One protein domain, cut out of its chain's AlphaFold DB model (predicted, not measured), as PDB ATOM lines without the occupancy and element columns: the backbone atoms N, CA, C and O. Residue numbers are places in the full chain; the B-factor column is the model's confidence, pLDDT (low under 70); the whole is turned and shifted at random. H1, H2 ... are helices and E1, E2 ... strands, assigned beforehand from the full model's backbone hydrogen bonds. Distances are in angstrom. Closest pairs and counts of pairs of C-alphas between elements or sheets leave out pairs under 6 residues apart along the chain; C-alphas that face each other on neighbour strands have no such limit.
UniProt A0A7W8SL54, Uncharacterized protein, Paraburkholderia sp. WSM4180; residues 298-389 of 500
ATOM      1  N   ALA A 298      51.128  93.743  -0.084       76.25
ATOM      2  CA  ALA A 298      52.542  93.946   0.199       76.25
ATOM      3  C   ALA A 298      53.094  95.151  -0.565       76.25
ATOM      4  O   ALA A 298      53.239  95.107  -1.782       76.25
ATOM      5  N   TRP A 299      53.451  96.213   0.153       83.25
ATOM      6  CA  TRP A 299      53.993  97.440  -0.430       83.25
ATOM      7  C   TRP A 299      55.373  97.709   0.153       83.25
ATOM      8  O   TRP A 299      55.565  97.703   1.368       83.25
ATOM      9  N   SER A 300      56.348  97.917  -0.724       81.62
ATOM     10  CA  SER A 300      57.718  98.260  -0.352       81.62
ATOM     11  C   SER A 300      58.390  99.035  -1.479       81.62
ATOM     12  O   SER A 300      57.979  98.931  -2.636       81.62
ATOM     13  N   LEU A 301      59.402  99.831  -1.129       82.81
ATOM     14  CA  LEU A 301      60.330 100.442  -2.086       82.81
ATOM     15  C   LEU A 301      61.429  99.458  -2.525       82.81
ATOM     16  O   LEU A 301      62.208  99.765  -3.422       82.81
ATOM     17  N   ARG A 302      61.466  98.266  -1.917       82.50
ATOM     18  CA  ARG A 302      62.238  97.105  -2.359       82.50
ATOM     19  C   ARG A 302      61.301  96.080  -3.000       82.50
ATOM     20  O   ARG A 302      60.159  95.919  -2.571       82.50
ATOM     21  N   ARG A 303      61.790  95.352  -3.998       77.88
ATOM     22  CA  ARG A 303      61.102  94.211  -4.589       77.88
ATOM     23  C   ARG A 303      61.042  93.073  -3.571       77.88
ATOM     24  O   ARG A 303      62.069  92.579  -3.112       77.88
ATOM     25  N   LEU A 304      59.830  92.669  -3.215       73.94
ATOM     26  CA  LEU A 304      59.550  91.707  -2.162       73.94
ATOM     27  C   LEU A 304      59.381  90.278  -2.681       73.94
ATOM     28  O   LEU A 304      59.403  89.365  -1.870       73.94
ATOM     29  N   THR A 305      59.236  90.052  -3.984       69.62
ATOM     30  CA  THR A 305      59.264  88.704  -4.576       69.62
ATOM     31  C   THR A 305      59.989  88.709  -5.915       69.62
ATOM     32  O   THR A 305      59.869  89.664  -6.685       69.62
ATOM     33  N   GLY A 306      60.734  87.641  -6.204       67.81
ATOM     34  CA  GLY A 306      61.399  87.434  -7.491       67.81
ATOM     35  C   GLY A 306      60.415  87.328  -8.661       67.81
ATOM     36  O   GLY A 306      60.775  87.639  -9.793       67.81
ATOM     37  N   THR A 307      59.158  86.972  -8.381       65.81
ATOM     38  CA  THR A 307      58.088  86.860  -9.385       65.81
ATOM     39  C   THR A 307      57.430  88.200  -9.730       65.81
ATOM     40  O   THR A 307      56.700  88.293 -10.717       65.81
ATOM     41  N   TYR A 308      57.692  89.264  -8.960       73.00
ATOM     42  CA  TYR A 308      57.098  90.572  -9.213       73.00
ATOM     43  C   TYR A 308      57.801  91.287 -10.372       73.00
ATOM     44  O   TYR A 308      58.961  91.696 -10.268       73.00
ATOM     45  N   THR A 309      57.076  91.477 -11.473       80.12
ATOM     46  CA  THR A 309      57.552  92.172 -12.685       80.12
ATOM     47  C   THR A 309      56.932  93.559 -12.871       80.12
ATOM     48  O   THR A 309      57.235  94.242 -13.848       80.12
ATOM     49  N   GLY A 310      56.064  93.980 -11.945       86.69
ATOM     50  CA  GLY A 310      55.381  95.269 -11.992       86.69
ATOM     51  C   GLY A 310      56.255  96.459 -11.566       86.69
ATOM     52  O   GLY A 310      57.369  96.286 -11.059       86.69
ATOM     53  N   PRO A 311      55.756  97.689 -11.767       93.44
ATOM     54  CA  PRO A 311      56.408  98.907 -11.289       93.44
ATOM     55  C   PRO A 311      56.390  99.018  -9.759       93.44
ATOM     56  O   PRO A 311      55.539  98.444  -9.094       93.44
ATOM     57  N   CYS A 312      57.314  99.791  -9.181       91.38
ATOM     58  CA  CYS A 312      57.312 100.076  -7.744       91.38
ATOM     59  C   CYS A 312      56.319 101.197  -7.411       91.38
ATOM     60  O   CYS A 312      55.468 101.053  -6.530       91.38
ATOM     61  N   LEU A 313      56.426 102.323  -8.122       94.94
ATOM     62  CA  LEU A 313      55.634 103.535  -7.909       94.94
ATOM     63  C   LEU A 313      55.171 104.111  -9.246       94.94
ATOM     64  O   LEU A 313      55.901 104.019 -10.225       94.94
ATOM     65  N   THR A 314      54.045 104.818  -9.261       96.94
ATOM     66  CA  THR A 314      53.792 105.856 -10.272       96.94
ATOM     67  C   THR A 314      54.117 107.205  -9.647       96.94
ATOM     68  O   THR A 314      53.615 107.528  -8.564       96.94
ATOM     69  N   VAL A 315      54.944 108.003 -10.318       96.19
ATOM     70  CA  VAL A 315      55.362 109.332  -9.862       96.19
ATOM     71  C   VAL A 315      54.854 110.394 -10.826       96.19
ATOM     72  O   VAL A 315      55.020 110.268 -12.035       96.19
ATOM     73  N   ARG A 316      54.257 111.459 -10.287       96.75
ATOM     74  CA  ARG A 316      53.889 112.688 -10.996       96.75
ATOM     75  C   ARG A 316      54.921 113.771 -10.710       96.75
ATOM     76  O   ARG A 316      55.182 114.058  -9.542       96.75
ATOM     77  N   ARG A 317      55.458 114.417 -11.744       96.69
ATOM     78  CA  ARG A 317      56.312 115.607 -11.578       96.69
ATOM     79  C   ARG A 317      55.485 116.888 -11.653       96.69
ATOM     80  O   ARG A 317      54.525 116.957 -12.420       96.69
ATOM     81  N   ASP A 318      55.811 117.904 -10.860       94.62
ATOM     82  CA  ASP A 318      54.989 119.124 -10.790       94.62
ATOM     83  C   ASP A 318      55.223 120.141 -11.909       94.62
ATOM     84  O   ASP A 318      54.331 120.953 -12.151       94.62
ATOM     85  N   SER A 319      56.342 120.063 -12.634       94.88
ATOM     86  CA  SER A 319      56.649 120.994 -13.732       94.88
ATOM     87  C   SER A 319      55.610 120.997 -14.849       94.88
ATOM     88  O   SER A 319      55.362 122.034 -15.456       94.88
ATOM     89  N   ASP A 320      55.018 119.842 -15.144       95.81
ATOM     90  CA  ASP A 320      54.071 119.664 -16.250       95.81
ATOM     91  C   ASP A 320      52.986 118.617 -15.959       95.81
ATOM     92  O   ASP A 320      52.201 118.280 -16.842       95.81
ATOM     93  N   GLN A 321      52.922 118.110 -14.723       94.50
ATOM     94  CA  GLN A 321      51.970 117.083 -14.290       94.50
ATOM     95  C   GLN A 321      52.115 115.737 -15.019       94.50
ATOM     96  O   GLN A 321      51.242 114.879 -14.872       94.50
ATOM     97  N   ALA A 322      53.207 115.512 -15.760       96.56
ATOM     98  CA  ALA A 322      53.470 114.220 -16.379       96.56
ATOM     99  C   ALA A 322      53.649 113.134 -15.307       96.56
ATOM    100  O   ALA A 322      54.175 113.396 -14.220       96.56
ATOM    101  N   THR A 323      53.237 111.908 -15.631       96.81
ATOM    102  CA  THR A 323      53.373 110.730 -14.767       96.81
ATOM    103  C   THR A 323      54.261 109.677 -15.406       96.81
ATOM    104  O   THR A 323      54.202 109.478 -16.620       96.81
ATOM    105  N   LYS A 324      55.029 108.955 -14.592       97.62
ATOM    106  CA  LYS A 324      55.823 107.809 -15.029       97.62
ATOM    107  C   LYS A 324      55.846 106.727 -13.960       97.62
ATOM    108  O   LYS A 324      55.979 107.025 -12.773       97.62
ATOM    109  N   ASP A 325      55.760 105.484 -14.405       98.00
ATOM    110  CA  ASP A 325      56.020 104.329 -13.562       98.00
ATOM    111  C   ASP A 325      57.525 104.159 -13.353       98.00
ATOM    112  O   ASP A 325      58.297 104.055 -14.306       98.00
ATOM    113  N   ILE A 326      57.930 104.135 -12.090       96.81
ATOM    114  CA  ILE A 326      59.297 103.904 -11.648       96.81
ATOM    115  C   ILE A 326      59.385 102.467 -11.145       96.81
ATOM    116  O   ILE A 326      58.684 102.067 -10.211       96.81
ATOM    117  N   GLY A 327      60.233 101.679 -11.798       89.44
ATOM    118  CA  GLY A 327      60.473 100.280 -11.463       89.44
ATOM    119  C   GLY A 327      61.552 100.083 -10.402       89.44
ATOM    120  O   GLY A 327      62.038 101.023  -9.769       89.44
ATOM    121  N   PHE A 328      61.951  98.827 -10.242       81.56
ATOM    122  CA  PHE A 328      63.110  98.461  -9.439       81.56
ATOM    123  C   PHE A 328      64.382  98.456 -10.291       81.56
ATOM    124  O   PHE A 328      64.343  98.231 -11.503       81.56
ATOM    125  N   THR A 329      65.525  98.681  -9.656       72.44
ATOM    126  CA  THR A 329      66.822  98.290 -10.195       72.44
ATOM    127  C   THR A 329      66.884  96.768 -10.311       72.44
ATOM    128  O   THR A 329      66.061  96.026  -9.765       72.44
ATOM    129  N   LYS A 330      67.933  96.270 -10.965       59.25
ATOM    130  CA  LYS A 330      68.198  94.830 -10.990       59.25
ATOM    131  C   LYS A 330      68.389  94.248  -9.572       59.25
ATOM    132  O   LYS A 330      68.006  93.106  -9.351       59.25
ATOM    133  N   THR A 331      68.905  95.034  -8.611       51.31
ATOM    134  CA  THR A 331      69.102  94.642  -7.193       51.31
ATOM    135  C   THR A 331      67.796  94.552  -6.405       51.31
ATOM    136  O   THR A 331      67.784  94.105  -5.256       51.31
ATOM    137  N   GLY A 332      66.678  94.938  -7.025       63.22
ATOM    138  CA  GLY A 332      65.378  94.996  -6.381       63.22
ATOM    139  C   GLY A 332      65.194  96.242  -5.516       63.22
ATOM    140  O   GLY A 332      64.219  96.293  -4.784       63.22
ATOM    141  N   ASP A 333      66.084  97.230  -5.567       77.00
ATOM    142  CA  ASP A 333      65.876  98.534  -4.921       77.00
ATOM    143  C   ASP A 333      65.035  99.447  -5.823       77.00
ATOM    144  O   ASP A 333      64.947  99.209  -7.025       77.00
ATOM    145  N   LEU A 334      64.416 100.503  -5.290       84.38
ATOM    146  CA  LEU A 334      63.768 101.523  -6.122       84.38
ATOM    147  C   LEU A 334      64.789 102.098  -7.118       84.38
ATOM    148  O   LEU A 334      65.894 102.470  -6.723       84.38
ATOM    149  N   ASN A 335      64.429 102.207  -8.401       86.12
ATOM    150  CA  ASN A 335      65.310 102.802  -9.405       86.12
ATOM    151  C   ASN A 335      65.385 104.330  -9.240       86.12
ATOM    152  O   ASN A 335      64.641 105.085  -9.869       86.12
ATOM    153  N   ILE A 336      66.283 104.771  -8.357       85.88
ATOM    154  CA  ILE A 336      66.497 106.184  -8.026       85.88
ATOM    155  C   ILE A 336      67.006 106.966  -9.242       85.88
ATOM    156  O   ILE A 336      66.568 108.093  -9.451       85.88
ATOM    157  N   ASP A 337      67.868 106.375 -10.069       85.62
ATOM    158  CA  ASP A 337      68.400 107.049 -11.258       85.62
ATOM    159  C   ASP A 337      67.282 107.379 -12.254       85.62
ATOM    160  O   ASP A 337      67.185 108.508 -12.734       85.62
ATOM    161  N   ASP A 338      66.383 106.424 -12.517       92.12
ATOM    162  CA  ASP A 338      65.234 106.631 -13.404       92.12
ATOM    163  C   ASP A 338      64.219 107.630 -12.823       92.12
ATOM    164  O   ASP A 338      63.649 108.446 -13.556       92.12
ATOM    165  N   LEU A 339      64.034 107.605 -11.497       94.38
ATOM    166  CA  LEU A 339      63.213 108.567 -10.762       94.38
ATOM    167  C   LEU A 339      63.755 109.995 -10.900       94.38
ATOM    168  O   LEU A 339      63.009 110.900 -11.278       94.38
ATOM    169  N   LEU A 340      65.038 110.207 -10.608       93.44
ATOM    170  CA  LEU A 340      65.660 111.531 -10.657       93.44
ATOM    171  C   LEU A 340      65.779 112.042 -12.097       93.44
ATOM    172  O   LEU A 340      65.520 113.220 -12.345       93.44
ATOM    173  N   ALA A 341      66.070 111.164 -13.060       95.56
ATOM    174  CA  ALA A 341      66.067 111.517 -14.478       95.56
ATOM    175  C   ALA A 341      64.679 111.965 -14.963       95.56
ATOM    176  O   ALA A 341      64.566 112.899 -15.756       95.56
ATOM    177  N   PHE A 342      63.611 111.320 -14.483       97.31
ATOM    178  CA  PHE A 342      62.241 111.684 -14.834       97.31
ATOM    179  C   PHE A 342      61.787 113.004 -14.198       97.31
ATOM    180  O   PHE A 342      61.201 113.852 -14.882       97.31
ATOM    181  N   VAL A 343      62.036 113.175 -12.895       96.44
ATOM    182  CA  VAL A 343      61.595 114.358 -12.144       96.44
ATOM    183  C   VAL A 343      62.422 115.597 -12.508       96.44
ATOM    184  O   VAL A 343      61.878 116.700 -12.558       96.44
ATOM    185  N   GLY A 344      63.711 115.438 -12.822       95.19
ATOM    186  CA  GLY A 344      64.600 116.554 -13.143       95.19
ATOM    187  C   GLY A 344      64.825 117.459 -11.932       95.19
ATOM    188  O   GLY A 344      65.001 116.971 -10.826       95.19
ATOM    189  N   GLN A 345      64.811 118.782 -12.127       93.88
ATOM    190  CA  GLN A 345      64.978 119.770 -11.043       93.88
ATOM    191  C   GLN A 345      63.672 120.091 -10.292       93.88
ATOM    192  O   GLN A 345      63.659 120.944  -9.410       93.88
ATOM    193  N   SER A 346      62.576 119.436 -10.663       94.19
ATOM    194  CA  SER A 346      61.230 119.690 -10.151       94.19
ATOM    195  C   SER A 346      60.941 118.869  -8.886       94.19
ATOM    196  O   SER A 346      61.809 118.159  -8.368       94.19
ATOM    197  N   ASN A 347      59.709 118.931  -8.379       93.62
ATOM    198  CA  ASN A 347      59.252 118.034  -7.320       93.62
ATOM    199  C   ASN A 347      58.578 116.789  -7.906       93.62
ATOM    200  O   ASN A 347      57.892 116.852  -8.930       93.62
ATOM    201  N   GLY A 348      58.741 115.657  -7.223       94.62
ATOM    202  CA  GLY A 348      58.136 114.374  -7.576       94.62
ATOM    203  C   GLY A 348      57.185 113.891  -6.487       94.62
ATOM    204  O   GLY A 348      57.562 113.826  -5.316       94.62
ATOM    205  N   TYR A 349      55.972 113.517  -6.886       91.06
ATOM    206  CA  TYR A 349      54.888 113.089  -6.007       91.06
ATOM    207  C   TYR A 349      54.437 111.666  -6.340       91.06
ATOM    208  O   TYR A 349      54.233 111.343  -7.507       91.06
ATOM    209  N   VAL A 350      54.232 110.821  -5.334       92.75
ATOM    210  CA  VAL A 350      53.751 109.446  -5.521       92.75
ATOM    211  C   VAL A 350      52.241 109.453  -5.746       92.75
ATOM    212  O   VAL A 350      51.476 109.896  -4.889       92.75
ATOM    213  N   THR A 351      51.793 108.940  -6.891       90.81
ATOM    214  CA  THR A 351      50.362 108.783  -7.203       90.81
ATOM    215  C   THR A 351      49.871 107.366  -6.944       90.81
ATOM    216  O   THR A 351      48.723 107.186  -6.541       90.81
ATOM    217  N   THR A 352      50.744 106.376  -7.140       91.69
ATOM    218  CA  THR A 352      50.460 104.957  -6.915       91.69
ATOM    219  C   THR A 352      51.657 104.299  -6.244       91.69
ATOM    220  O   THR A 352      52.785 104.499  -6.688       91.69
ATOM    221  N   TRP A 353      51.418 103.485  -5.219       92.19
ATOM    222  CA  TRP A 353      52.374 102.513  -4.696       92.19
ATOM    223  C   TRP A 353      51.818 101.115  -4.927       92.19
ATOM    224  O   TRP A 353      50.729 100.779  -4.450       92.19
ATOM    225  N   TYR A 354      52.528 100.325  -5.725       89.25
ATOM    226  CA  TYR A 354      51.995  99.069  -6.220       89.25
ATOM    227  C   TYR A 354      52.102  97.933  -5.203       89.25
ATOM    228  O   TYR A 354      53.080  97.813  -4.466       89.25
ATOM    229  N   ASP A 355      51.065  97.098  -5.193       86.25
ATOM    230  CA  ASP A 355      51.004  95.870  -4.412       86.25
ATOM    231  C   ASP A 355      51.814  94.765  -5.093       86.25
ATOM    232  O   ASP A 355      51.564  94.392  -6.242       86.25
ATOM    233  N   GLN A 356      52.770  94.223  -4.352       84.38
ATOM    234  CA  GLN A 356      53.679  93.172  -4.778       84.38
ATOM    235  C   GLN A 356      53.207  91.767  -4.387       84.38
ATOM    236  O   GLN A 356      53.857  90.788  -4.738       84.38
ATOM    237  N   SER A 357      52.078  91.642  -3.679       75.81
ATOM    238  CA  SER A 357      51.531  90.345  -3.258       75.81
ATOM    239  C   SER A 357      50.827  89.573  -4.379       75.81
ATOM    240  O   SER A 357      50.566  88.382  -4.221       75.81
ATOM    241  N   GLY A 358      50.504  90.242  -5.492       78.00
ATOM    242  CA  GLY A 358      49.742  89.675  -6.609       78.00
ATOM    243  C   GLY A 358      48.222  89.854  -6.506       78.00
ATOM    244  O   GLY A 358      47.507  89.462  -7.425       78.00
ATOM    245  N   HIS A 359      47.710  90.481  -5.442       76.62
ATOM    246  CA  HIS A 359      46.273  90.727  -5.261       76.62
ATOM    247  C   HIS A 359      45.773  92.018  -5.928       76.62
ATOM    248  O   HIS A 359      44.569  92.266  -5.969       76.62
ATOM    249  N   GLY A 360      46.683  92.837  -6.464       82.75
ATOM    250  CA  GLY A 360      46.345  94.069  -7.174       82.75
ATOM    251  C   GLY A 360      45.837  95.185  -6.261       82.75
ATOM    252  O   GLY A 360      45.189  96.117  -6.737       82.75
ATOM    253  N   LEU A 361      46.121  95.119  -4.956       84.69
ATOM    254  CA  LEU A 361      45.691  96.118  -3.974       84.69
ATOM    255  C   LEU A 361      46.594  97.362  -3.993       84.69
ATOM    256  O   LEU A 361      47.179  97.747  -2.990       84.69
ATOM    257  N   ASN A 362      46.748  98.018  -5.139       87.56
ATOM    258  CA  ASN A 362      47.611  99.198  -5.243       87.56
ATOM    259  C   ASN A 362      47.101 100.347  -4.351       87.56
ATOM    260  O   ASN A 362      45.912 100.674  -4.352       87.56
ATOM    261  N   MET A 363      48.005 101.010  -3.630       83.44
ATOM    262  CA  MET A 363      47.685 102.219  -2.869       83.44
ATOM    263  C   MET A 363      47.712 103.418  -3.812       83.44
ATOM    264  O   MET A 363      48.734 103.685  -4.433       83.44
ATOM    265  N   THR A 364      46.605 104.151  -3.926       85.12
ATOM    266  CA  THR A 364      46.488 105.285  -4.856       85.12
ATOM    267  C   THR A 364      46.126 106.579  -4.132       85.12
ATOM    268  O   THR A 364      45.331 106.591  -3.192       85.12
ATOM    269  N   ALA A 365      46.712 107.687  -4.586       79.12
ATOM    270  CA  ALA A 365      46.402 109.044  -4.155       79.12
ATOM    271  C   ALA A 365      45.936 109.861  -5.370       79.12
ATOM    272  O   ALA A 365      46.734 110.440  -6.108       79.12
ATOM    273  N   THR A 366      44.623 109.898  -5.598       77.81
ATOM    274  CA  THR A 366      44.012 110.549  -6.773       77.81
ATOM    275  C   THR A 366      43.953 112.073  -6.668       77.81
ATOM    276  O   THR A 366      43.960 112.760  -7.686       77.81
ATOM    277  N   LEU A 367      43.927 112.622  -5.450       79.12
ATOM    278  CA  LEU A 367      43.952 114.066  -5.219       79.12
ATOM    279  C   LEU A 367      45.396 114.559  -5.136       79.12
ATOM    280  O   LEU A 367      46.133 114.160  -4.238       79.12
ATOM    281  N   THR A 368      45.774 115.476  -6.026       83.38
ATOM    282  CA  THR A 368      47.134 116.042  -6.118       83.38
ATOM    283  C   THR A 368      47.644 116.606  -4.794       83.38
ATOM    284  O   THR A 368      48.806 116.411  -4.458       83.38
ATOM    285  N   VAL A 369      46.766 117.222  -3.998       79.50
ATOM    286  CA  VAL A 369      47.093 117.797  -2.678       79.50
ATOM    287  C   VAL A 369      47.381 116.755  -1.589       79.50
ATOM    288  O   VAL A 369      47.820 117.117  -0.504       79.50
ATOM    289  N   ARG A 370      47.107 115.470  -1.848       75.81
ATOM    290  CA  ARG A 370      47.310 114.354  -0.905       75.81
ATOM    291  C   ARG A 370      48.386 113.374  -1.366       75.81
ATOM    292  O   ARG A 370      48.560 112.330  -0.745       75.81
ATOM    293  N   GLN A 371      49.069 113.671  -2.467       82.56
ATOM    294  CA  GLN A 371      50.125 112.810  -2.981       82.56
ATOM    295  C   GLN A 371      51.412 113.029  -2.172       82.56
ATOM    296  O   GLN A 371      51.838 114.178  -2.034       82.56
ATOM    297  N   PRO A 372      52.036 111.967  -1.633       84.56
ATOM    298  CA  PRO A 372      53.279 112.090  -0.880       84.56
ATOM    299  C   PRO A 372      54.435 112.588  -1.746       84.56
ATOM    300  O   PRO A 372      54.565 112.190  -2.903       84.56
ATOM    301  N   LEU A 373      55.308 113.414  -1.171       85.56
ATOM    302  CA  LEU A 373      56.507 113.925  -1.832       85.56
ATOM    303  C   LEU A 373      57.669 112.926  -1.695       85.56
ATOM    304  O   LEU A 373      58.022 112.531  -0.581       85.56
ATOM    305  N   ILE A 374      58.287 112.551  -2.818       88.75
ATOM    306  CA  ILE A 374      59.453 111.647  -2.857       88.75
ATOM    307  C   ILE A 374      60.724 112.334  -3.373       88.75
ATOM    308  O   ILE A 374      61.824 111.990  -2.948       88.75
ATOM    309  N   VAL A 375      60.588 113.349  -4.230       90.81
ATOM    310  CA  VAL A 375      61.702 114.176  -4.721       90.81
ATOM    311  C   VAL A 375      61.371 115.641  -4.468       90.81
ATOM    312  O   VAL A 375      60.279 116.086  -4.816       90.81
ATOM    313  N   THR A 376      62.308 116.378  -3.875       92.44
ATOM    314  CA  THR A 376      62.199 117.820  -3.622       92.44
ATOM    315  C   THR A 376      63.269 118.546  -4.423       92.44
ATOM    316  O   THR A 376      64.453 118.323  -4.182       92.44
ATOM    317  N   ASN A 377      62.870 119.403  -5.363       90.00
ATOM    318  CA  ASN A 377      63.783 120.172  -6.220       90.00
ATOM    319  C   ASN A 377      64.922 119.321  -6.827       90.00
ATOM    320  O   ASN A 377      66.099 119.676  -6.749       90.00
ATOM    321  N   GLY A 378      64.580 118.149  -7.366       87.06
ATOM    322  CA  GLY A 378      65.534 117.203  -7.951       87.06
ATOM    323  C   GLY A 378      66.421 116.425  -6.979       87.06
ATOM    324  O   GLY A 378      67.304 115.694  -7.421       87.06
ATOM    325  N   VAL A 379      66.185 116.528  -5.672       85.62
ATOM    326  CA  VAL A 379      66.882 115.740  -4.651       85.62
ATOM    327  C   VAL A 379      65.920 114.728  -4.036       85.62
ATOM    328  O   VAL A 379      64.802 115.064  -3.645       85.62
ATOM    329  N   LEU A 380      66.352 113.469  -3.948       85.62
ATOM    330  CA  LEU A 380      65.587 112.410  -3.294       85.62
ATOM    331  C   LEU A 380      65.390 112.738  -1.810       85.62
ATOM    332  O   LEU A 380      66.356 113.011  -1.098       85.62
ATOM    333  N   ASN A 381      64.150 112.672  -1.324       81.31
ATOM    334  CA  ASN A 381      63.880 112.872   0.092       81.31
ATOM    335  C   ASN A 381      64.153 111.570   0.867       81.31
ATOM    336  O   ASN A 381      63.333 110.651   0.885       81.31
ATOM    337  N   THR A 382      65.321 111.487   1.505       61.16
ATOM    338  CA  THR A 382      65.746 110.313   2.283       61.16
ATOM    339  C   THR A 382      65.007 110.180   3.620       61.16
ATOM    340  O   THR A 382      64.869 109.067   4.118       61.16
ATOM    341  N   ALA A 383      64.445 111.268   4.163       41.66
ATOM    342  CA  ALA A 383      63.568 111.231   5.340       41.66
ATOM    343  C   ALA A 383      62.146 110.729   4.996       41.66
ATOM    344  O   ALA A 383      61.523 110.033   5.803       41.66
ATOM    345  N   SER A 384      61.665 110.963   3.766       45.09
ATOM    346  CA  SER A 384      60.395 110.405   3.259       45.09
ATOM    347  C   SER A 384      60.389 108.879   3.148       45.09
ATOM    348  O   SER A 384      59.313 108.284   3.158       45.09
ATOM    349  N   MET A 385      61.552 108.215   3.089       40.69
ATOM    350  CA  MET A 385      61.605 106.745   3.139       40.69
ATOM    351  C   MET A 385      61.134 106.187   4.495       40.69
ATOM    352  O   MET A 385      60.715 105.034   4.566       40.69
ATOM    353  N   VAL A 386      61.121 107.022   5.547       35.28
ATOM    354  CA  VAL A 386      60.528 106.736   6.866       35.28
ATOM    355  C   VAL A 386      59.149 107.407   7.026       35.28
ATOM    356  O   VAL A 386      58.249 106.830   7.640       35.28
ATOM    357  N   GLU A 387      58.945 108.610   6.469       34.66
ATOM    358  CA  GLU A 387      57.733 109.428   6.678       34.66
ATOM    359  C   GLU A 387      56.552 109.172   5.727       34.66
ATOM    360  O   GLU A 387      55.433 109.533   6.084       34.66
ATOM    361  N   ILE A 388      56.699 108.447   4.608       40.97
ATOM    362  CA  ILE A 388      55.522 107.957   3.845       40.97
ATOM    363  C   ILE A 388      54.614 107.065   4.739       40.97
ATOM    364  O   ILE A 388      53.434 106.873   4.447       40.97
ATOM    365  N   ALA A 389      55.126 106.595   5.888       36.03
ATOM    366  CA  ALA A 389      54.405 105.841   6.913       36.03
ATOM    367  C   ALA A 389      53.930 106.651   8.149       36.03
ATOM    368  O   ALA A 389      53.319 106.059   9.046       36.03
TER     369      ALA A 389
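Overview. This is residues 298 to 389 of the 500 residues of an uncharacterized protein of Paraburkholderia sp. WSM4180 (UniProt A0A7W8SL54). You will see little regular structure: a small, strongly twisted sheet, E2 E1 E3 E4, antiparallel throughout, with H1 slantwise over it and H2 only grazing it. The long loop, residues 354 to 372, folds back to pair briefly with E3 at residues 363 to 364. The printed part has 92 residues, 31 in named elements, E1 E2 H1 E3 E4 H2 along the chain, class mixed. It is compact, radius of gyration of the C-alphas 12.4 A, spanning 34 by 27 by 24 A.

Along the chain. Find E1, residues 313 to 317, 12.6 A, from C-alpha 313 at (55.634, 103.535, -7.909). Then find E2, 323 to 326, 9.6 A; E3, 348 to 353, 13.5 A; E4, 373 to 376, 7.1 A; H1, 336 to 343, 10.4 A; and H2, 384 to 387, 4.4 A, ending at C-alpha 387 (57.733, 109.428, 6.678).

Arrangement. Within hydrogen-bond range are N 315 and O 324, 2.8 A, in hairpin E1 and E2; N 316 and O 349, 2.8 A, between E1 and E3; N 348 and O 375, 2.9 A, in hairpin E3 and E4. H1's height over the sheet is 8.2 A; its closest C-alphas with E1 are Val 343 and Arg 317, 5.5 A. E2, H1, E3 form a split strand-helix-strand unit, E1 between its strands, crossover right-handed. In H1 every O i to N i+4 pair is within range; H2 is too short for one.

Size, cuts and confidence. The printed part has no cut; the link E3 to E4, 19 residues, is long. Residues 305 to 307, 330 to 332 and 382 to 389 have pLDDT under 70.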